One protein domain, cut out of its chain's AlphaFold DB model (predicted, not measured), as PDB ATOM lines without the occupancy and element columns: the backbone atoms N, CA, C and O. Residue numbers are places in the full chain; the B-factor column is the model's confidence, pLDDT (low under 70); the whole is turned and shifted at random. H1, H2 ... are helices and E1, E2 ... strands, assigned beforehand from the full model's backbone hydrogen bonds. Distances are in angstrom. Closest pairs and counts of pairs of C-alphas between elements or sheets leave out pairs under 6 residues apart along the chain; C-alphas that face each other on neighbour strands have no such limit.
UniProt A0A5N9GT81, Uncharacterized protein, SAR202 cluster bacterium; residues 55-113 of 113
ATOM      1  N   GLY A  55     178.786 192.623 132.197       95.25
ATOM      2  CA  GLY A  55     178.264 191.458 132.909       95.25
ATOM      3  C   GLY A  55     179.066 190.184 132.686       95.25
ATOM      4  O   GLY A  55     180.028 190.149 131.920       95.25
ATOM      5  N   PHE A  56     178.662 189.113 133.365       95.50
ATOM      6  CA  PHE A  56     179.248 187.787 133.184       95.50
ATOM      7  C   PHE A  56     178.194 186.697 133.333       95.50
ATOM      8  O   PHE A  56     177.194 186.889 134.023       95.50
ATOM      9  N   TRP A  57     178.465 185.544 132.732       93.62
ATOM     10  CA  TRP A  57     177.731 184.305 132.956       93.62
ATOM     11  C   TRP A  57     178.699 183.188 133.335       93.62
ATOM     12  O   TRP A  57     179.604 182.877 132.556       93.62
ATOM     13  N   ASP A  58     178.488 182.589 134.507       90.56
ATOM     14  CA  ASP A  58     179.130 181.346 134.939       90.56
ATOM     15  C   ASP A  58     178.299 180.137 134.501       90.56
ATOM     16  O   ASP A  58     177.201 179.908 135.007       90.56
ATOM     17  N   GLY A  59     178.834 179.360 133.558       87.56
ATOM     18  CA  GLY A  59     178.204 178.147 133.042       87.56
ATOM     19  C   GLY A  59     178.108 177.013 134.062       87.56
ATOM     20  O   GLY A  59     177.180 176.210 133.976       87.56
ATOM     21  N   GLN A  60     178.975 176.996 135.078       84.00
ATOM     22  CA  GLN A  60     179.008 175.924 136.073       84.00
ATOM     23  C   GLN A  60     177.951 176.110 137.158       84.00
ATOM     24  O   GLN A  60     177.331 175.143 137.601       84.00
ATOM     25  N   THR A  61     177.772 177.349 137.622       85.56
ATOM     26  CA  THR A  61     176.874 177.657 138.748       85.56
ATOM     27  C   THR A  61     175.615 178.413 138.337       85.56
ATOM     28  O   THR A  61     174.688 178.534 139.139       85.56
ATOM     29  N   GLY A  62     175.574 178.949 137.117       87.31
ATOM     30  CA  GLY A  62     174.541 179.883 136.675       87.31
ATOM     31  C   GLY A  62     174.650 181.265 137.326       87.31
ATOM     32  O   GLY A  62     173.726 182.066 137.201       87.31
ATOM     33  N   ASN A  63     175.736 181.565 138.048       88.81
ATOM     34  CA  ASN A  63     175.936 182.876 138.658       88.81
ATOM     35  C   ASN A  63     176.159 183.954 137.585       88.81
ATOM     36  O   ASN A  63     176.869 183.739 136.603       88.81
ATOM     37  N   HIS A  64     175.546 185.116 137.783       92.56
ATOM     38  CA  HIS A  64     175.586 186.231 136.841       92.56
ATOM     39  C   HIS A  64     175.145 187.536 137.516       92.56
ATOM     40  O   HIS A  64     174.513 187.526 138.579       92.56
ATOM     41  N   LEU A  65     175.441 188.671 136.876       90.31
ATOM     42  CA  LEU A  65     174.999 189.995 137.328       90.31
ATOM     43  C   LEU A  65     173.660 190.342 136.679       90.31
ATOM     44  O   LEU A  65     173.614 190.920 135.595       90.31
ATOM     45  N   CYS A  66     172.556 189.955 137.316       90.75
ATOM     46  CA  CYS A  66     171.231 190.313 136.823       90.75
ATOM     47  C   CYS A  66     170.839 191.729 137.277       90.75
ATOM     48  O   CYS A  66     170.726 191.951 138.485       90.75
ATOM     49  N   PRO A  67     170.513 192.658 136.359       89.50
ATOM     50  CA  PRO A  67     170.115 194.019 136.728       89.50
ATOM     51  C   PRO A  67     168.840 194.051 137.587       89.50
ATOM     52  O   PRO A  67     168.725 194.866 138.498       89.50
ATOM     53  N   MET A  68     167.902 193.117 137.374       88.44
ATOM     54  CA  MET A  68     166.696 192.997 138.208       88.44
ATOM     55  C   MET A  68     167.035 192.591 139.648       88.44
ATOM     56  O   MET A  68     166.463 193.143 140.588       88.44
ATOM     57  N   LYS A  69     167.996 191.677 139.823       88.94
ATOM     58  CA  LYS A  69     168.453 191.224 141.141       88.94
ATOM     59  C   LYS A  69     169.192 192.325 141.895       88.94
ATOM     60  O   LYS A  69     168.926 192.524 143.077       88.94
ATOM     61  N   GLU A  70     170.042 193.086 141.208       88.06
ATOM     62  CA  GLU A  70     170.709 194.265 141.780       88.06
ATOM     63  C   GLU A  70     169.702 195.354 142.191       88.06
ATOM     64  O   GLU A  70     169.898 196.054 143.182       88.06
ATOM     65  N   ALA A  71     168.568 195.445 141.488       88.38
ATOM     66  CA  ALA A  71     167.438 196.298 141.856       88.38
ATOM     67  C   ALA A  71     166.533 195.706 142.963       88.38
ATOM     68  O   ALA A  71     165.472 196.267 143.250       88.38
ATOM     69  N   GLY A  72     166.914 194.578 143.576       90.06
ATOM     70  CA  GLY A  72     166.175 193.923 144.660       90.06
ATOM     71  C   GLY A  72     164.939 193.130 144.220       90.06
ATOM     72  O   GLY A  72     164.105 192.799 145.062       90.06
ATOM     73  N   LYS A  73     164.792 192.846 142.921       90.31
ATOM     74  CA  LYS A  73     163.710 192.020 142.364       90.31
ATOM     75  C   LYS A  73     164.181 190.587 142.127       90.31
ATOM     76  O   LYS A  73     165.378 190.305 142.088       90.31
ATOM     77  N   ASP A  74     163.230 189.686 141.909       88.44
ATOM     78  CA  ASP A  74     163.547 188.319 141.514       88.44
ATOM     79  C   ASP A  74     164.231 188.283 140.143       88.44
ATOM     80  O   ASP A  74     163.889 189.031 139.222       88.44
ATOM     81  N   CYS A  75     165.219 187.400 140.016       88.38
ATOM     82  CA  CYS A  75     165.914 187.188 138.759       88.38
ATOM     83  C   CYS A  75     165.015 186.385 137.800       88.38
ATOM     84  O   CYS A  75     164.596 185.287 138.168       88.38
ATOM     85  N   PRO A  76     164.745 186.870 136.572       85.06
ATOM     86  CA  PRO A  76     163.957 186.120 135.592       85.06
ATOM     87  C   PRO A  76     164.741 184.947 134.975       85.06
ATOM     88  O   PRO A  76     164.159 184.072 134.340       85.06
ATOM     89  N   HIS A  77     166.060 184.922 135.164       83.75
ATOM     90  CA  HIS A  77     166.963 183.885 134.681       83.75
ATOM     91  C   HIS A  77     167.028 182.757 135.721       83.75
ATOM     92  O   HIS A  77     167.724 182.875 136.730       83.75
ATOM     93  N   GLY A  78     166.237 181.699 135.505       68.94
ATOM     94  CA  GLY A  78     166.198 180.501 136.357       68.94
ATOM     95  C   GLY A  78     167.438 179.603 136.218       68.94
ATOM     96  O   GLY A  78     168.516 180.060 135.862       68.94
ATOM     97  N   THR A  79     167.296 178.302 136.474       66.88
ATOM     98  CA  THR A  79     168.380 177.301 136.317       66.88
ATOM     99  C   THR A  79     168.163 176.347 135.139       66.88
ATOM    100  O   THR A  79     168.856 175.342 135.011       66.88
ATOM    101  N   ASP A  80     167.169 176.628 134.299       68.88
ATOM    102  CA  ASP A  80     166.732 175.743 133.222       68.88
ATOM    103  C   ASP A  80     167.607 175.840 131.955       68.88
ATOM    104  O   ASP A  80     168.538 176.641 131.831       68.88
ATOM    105  N   ILE A  81     167.303 175.001 130.966       64.75
ATOM    106  CA  ILE A  81     167.965 175.023 129.657       64.75
ATOM    107  C   ILE A  81     167.641 176.345 128.943       64.75
ATOM    108  O   ILE A  81     166.478 176.716 128.811       64.75
ATOM    109  N   GLY A  82     168.667 177.035 128.435       71.25
ATOM    110  CA  GLY A  82     168.517 178.277 127.661       71.25
ATOM    111  C   GLY A  82     168.663 179.569 128.470       71.25
ATOM    112  O   GLY A  82     168.584 180.657 127.901       71.25
ATOM    113  N   VAL A  83     168.948 179.477 129.773       81.25
ATOM    114  CA  VAL A  83     169.084 180.659 130.638       81.25
ATOM    115  C   VAL A  83     170.242 181.570 130.211       81.25
ATOM    116  O   VAL A  83     170.068 182.786 130.215       81.25
ATOM    117  N   LYS A  84     171.374 181.018 129.743       83.81
ATOM    118  CA  LYS A  84     172.483 181.821 129.183       83.81
ATOM    119  C   LYS A  84     172.007 182.721 128.038       83.81
ATOM    120  O   LYS A  84     172.368 183.890 127.990       83.81
ATOM    121  N   SER A  85     171.190 182.189 127.125       88.06
ATOM    122  CA  SER A  85     170.652 182.958 125.996       88.06
ATOM    123  C   SER A  85     169.680 184.038 126.463       88.06
ATOM    124  O   SER A  85     169.771 185.166 126.000       88.06
ATOM    125  N   SER A  86     168.809 183.725 127.428       88.44
ATOM    126  CA  SER A  86     167.913 184.724 128.025       88.44
ATOM    127  C   SER A  86     168.688 185.848 128.723       88.44
ATOM    128  O   SER A  86     168.323 187.017 128.604       88.44
ATOM    129  N   TYR A  87     169.770 185.509 129.431       93.88
ATOM    130  CA  TYR A  87     170.625 186.506 130.062       93.88
ATOM    131  C   TYR A  87     171.372 187.349 129.025       93.88
ATOM    132  O   TYR A  87     171.453 188.560 129.194       93.88
ATOM    133  N   ALA A  88     171.843 186.752 127.926       93.31
ATOM    134  CA  ALA A  88     172.456 187.493 126.826       93.31
ATOM    135  C   ALA A  88     171.497 188.542 126.230       93.31
ATOM    136  O   ALA A  88     171.905 189.677 126.026       93.31
ATOM    137  N   THR A  89     170.211 188.219 126.062       93.62
ATOM    138  CA  THR A  89     169.206 189.214 125.646       93.62
ATOM    139  C   THR A  89     169.052 190.341 126.672       93.62
ATOM    140  O   THR A  89     168.975 191.502 126.301       93.62
ATOM    141  N   THR A  90     169.097 190.039 127.976       94.38
ATOM    142  CA  THR A  90     169.102 191.094 129.012       94.38
ATOM    143  C   THR A  90     170.357 191.967 128.941       94.38
ATOM    144  O   THR A  90     170.278 193.173 129.156       94.38
ATOM    145  N   ILE A  91     171.519 191.380 128.649       96.38
ATOM    146  CA  ILE A  91     172.760 192.131 128.444       96.38
ATOM    147  C   ILE A  91     172.605 193.122 127.281       96.38
ATOM    148  O   ILE A  91     172.978 194.285 127.430       96.38
ATOM    149  N   GLU A  92     172.051 192.669 126.156       95.69
ATOM    150  CA  GLU A  92     171.825 193.487 124.958       95.69
ATOM    151  C   GLU A  92     170.830 194.624 125.239       95.69
ATOM    152  O   GLU A  92     171.151 195.797 125.037       95.69
ATOM    153  N   ASP A  93     169.650 194.285 125.763       94.25
ATOM    154  CA  ASP A  93     168.524 195.217 125.869       94.25
ATOM    155  C   ASP A  93     168.654 196.194 127.052       94.25
ATOM    156  O   ASP A  93     168.284 197.364 126.939       94.25
ATOM    157  N   GLU A  94     169.178 195.732 128.193       93.38
ATOM    158  CA  GLU A  94     169.123 196.474 129.463       93.38
ATOM    159  C   GLU A  94     170.492 196.978 129.936       93.38
ATOM    160  O   GLU A  94     170.566 197.883 130.772       93.38
ATOM    161  N   MET A  95     171.590 196.392 129.444       93.19
ATOM    162  CA  MET A  95     172.947 196.693 129.924       93.19
ATOM    163  C   MET A  95     173.873 197.249 128.839       93.19
ATOM    164  O   MET A  95     175.056 197.450 129.113       93.19
ATOM    165  N   ALA A  96     173.334 197.524 127.646       94.62
ATOM    166  CA  ALA A  96     174.070 198.024 126.485       94.62
ATOM    167  C   ALA A  96     175.282 197.148 126.114       94.62
ATOM    168  O   ALA A  96     176.327 197.657 125.721       94.62
ATOM    169  N   GLY A  97     175.170 195.828 126.279       96.38
ATOM    170  CA  GLY A  97     176.233 194.913 125.878       96.38
ATOM    171  C   GLY A  97     176.297 194.728 124.365       96.38
ATOM    172  O   GLY A  97     175.278 194.574 123.698       96.38
ATOM    173  N   GLU A  98     177.518 194.690 123.839       97.00
ATOM    174  CA  GLU A  98     177.810 194.586 122.405       97.00
ATOM    175  C   GLU A  98     178.671 193.363 122.053       97.00
ATOM    176  O   GLU A  98     178.660 192.892 120.914       97.00
ATOM    177  N   LEU A  99     179.437 192.834 123.015       97.25
ATOM    178  CA  LEU A  99     180.405 191.764 122.777       97.25
ATOM    179  C   LEU A  99     180.356 190.695 123.870       97.25
ATOM    180  O   LEU A  99     180.499 190.994 125.052       97.25
ATOM    181  N   ALA A 100     180.250 189.429 123.466       97.31
ATOM    182  CA  ALA A 100     180.431 188.273 124.339       97.31
ATOM    183  C   ALA A 100     181.816 187.641 124.113       97.31
ATOM    184  O   ALA A 100     182.152 187.220 123.005       97.31
ATOM    185  N   VAL A 101     182.616 187.554 125.173       96.81
ATOM    186  CA  VAL A 101     183.942 186.926 125.189       96.81
ATOM    187  C   VAL A 101     183.853 185.627 125.980       96.81
ATOM    188  O   VAL A 101     183.709 185.631 127.204       96.81
ATOM    189  N   GLU A 102     183.931 184.502 125.278       94.69
ATOM    190  CA  GLU A 102     183.877 183.180 125.896       94.69
ATOM    191  C   GLU A 102     185.273 182.709 126.320       94.69
ATOM    192  O   GLU A 102     186.235 182.766 125.548       94.69
ATOM    193  N   PHE A 103     185.369 182.190 127.543       92.19
ATOM    194  CA  PHE A 103     186.554 181.552 128.106       92.19
ATOM    195  C   PHE A 103     186.249 180.072 128.375       92.19
ATOM    196  O   PHE A 103     185.919 179.706 129.505       92.19
ATOM    197  N   PRO A 104     186.379 179.188 127.363       89.69
ATOM    198  CA  PRO A 104     185.942 177.793 127.474       89.69
ATOM    199  C   PRO A 104     186.631 177.020 128.598       89.69
ATOM    200  O   PRO A 104     186.029 176.161 129.227       89.69
ATOM    201  N   HIS A 105     187.894 177.349 128.881       87.88
ATOM    202  CA  HIS A 105     188.663 176.717 129.952       87.88
ATOM    203  C   HIS A 105     188.086 176.980 131.347       87.88
ATOM    204  O   HIS A 105     188.381 176.224 132.259       87.88
ATOM    205  N   ALA A 106     187.298 178.038 131.525       89.00
ATOM    206  CA  ALA A 106     186.699 178.399 132.803       89.00
ATOM    207  C   ALA A 106     185.171 178.238 132.810       89.00
ATOM    208  O   ALA A 106     184.552 178.555 133.818       89.00
ATOM    209  N   ASP A 107     184.580 177.784 131.698       89.31
ATOM    210  CA  ASP A 107     183.132 177.797 131.456       89.31
ATOM    211  C   ASP A 107     182.485 179.150 131.814       89.31
ATOM    212  O   ASP A 107     181.465 179.249 132.494       89.31
ATOM    213  N   LEU A 108     183.140 180.229 131.376       91.56
ATOM    214  CA  LEU A 108     182.733 181.604 131.648       91.56
ATOM    215  C   LEU A 108     182.513 182.383 130.361       91.56
ATOM    216  O   LEU A 108     183.219 182.211 129.367       91.56
ATOM    217  N   THR A 109     181.551 183.294 130.402       95.06
ATOM    218  CA  THR A 109     181.349 184.313 129.368       95.06
ATOM    219  C   THR A 109     181.400 185.688 130.014       95.06
ATOM    220  O   THR A 109     180.687 185.935 130.984       95.06
ATOM    221  N   ILE A 110     182.249 186.569 129.492       96.62
ATOM    222  CA  ILE A 110     182.312 187.981 129.873       96.62
ATOM    223  C   ILE A 110     181.598 188.791 128.798       96.62
ATOM    224  O   ILE A 110     181.868 188.611 127.615       96.62
ATOM    225  N   TYR A 111     180.716 189.692 129.207       97.31
ATOM    226  CA  TYR A 111     180.027 190.606 128.310       97.31
ATOM    227  C   TYR A 111     180.620 192.003 128.435       97.31
ATOM    228  O   TYR A 111     180.849 192.488 129.552       97.31
ATOM    229  N   LEU A 112     180.863 192.638 127.292       98.00
ATOM    230  CA  LEU A 112     181.393 193.989 127.192       98.00
ATOM    231  C   LEU A 112     180.450 194.901 126.391       98.00
ATOM    232  O   LEU A 112     179.751 194.416 125.501       98.00
ATOM    233  N   GLY A 113     180.469 196.198 126.696       95.06
ATOM    234  CA  GLY A 113     179.726 197.282 126.040       95.06
ATOM    235  C   GLY A 113     180.381 198.640 126.273       95.06
ATOM    236  O   GLY A 113     181.446 198.675 126.936       95.06
TER     237      GLY A 113
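What this domain is: This is residues 55 to 113 of the 113 residues of an uncharacterized protein of SAR202 cluster bacterium (UniProt A0A5N9GT81). A small sheet of three antiparallel strands has one helix, H2, packed over one face and running along the strands, and no named helix covers the other face. Beyond edge strand E1, the short helix H1 and the loop of residues 71 to 82 extend the domain; at the other end of its length is the turn of the hairpin E2 and E3. The printed part has 59 residues with two named helices and three named strands, in the order E1, H1, H2, E2, E3; across the sheet the order is E1, E3, E2, and the class is mixed, helices and strands. The whole is compact, with a radius of gyration of the C-alphas of 10.8 A and spans of 32 by 25 by 17 A.

How they stand to each other: Start at E1, residues 55 to 58, an edge strand, and look across to its antiparallel neighbour E3, residues 108 to 112, at 170 degrees; N 57 and O 109 are within hydrogen-bond range at 2.9 A. On the other side of E3 find E2, residues 99 to 103, antiparallel to it at 157 degrees, with N 101 and O 110 at 2.8 A. H2, residues 83 to 95, is on this sheet in two layers, helix on one face, at a height over the sheet of 9.3 A. It lies over E3, and only just over E1, on which 3 of its C-alphas fall; on the local plane it stands at 12 degrees to E3, along the strands. The closest C-alphas of E1 and H2 are those of Trp 57 and Lys 84, 6.9 A apart. H1, residues 67 to 70, is not on the sheet; it is close to H2 but not clearly touching, the closest C-alphas being those of Pro 67 and Glu 94, 7.7 A apart. E1, H1, H2 and E2 form a split strand-helix-strand unit, two strands running the same way with E3 between them, and its crossover is right-handed. In H2 every O i to N i+4 pair is within hydrogen-bond range; H1 is too short for such a pair.

Where its parts are: Find C-alpha 55 at (178.264, 191.458, 132.909), where E1 begins its 10.4 A. H1 covers 5.1 A. From C-alpha 83 at (169.084, 180.659, 130.638), H2 runs 16.5 A to C-alpha 95. E2 covers 13.1 A, and E3 13.2 A, ending at C-alpha 112 at (181.393, 193.989, 127.192).

The domain as a whole: The C-alphas farthest apart are those of Gly 72 and His 105, 31.9 A. The printed part has no cut, and H1 to H2 is a long link of 12 residues. Look for pLDDT under 70 at residues 78 to 81; the mean of the printed part is 89.4.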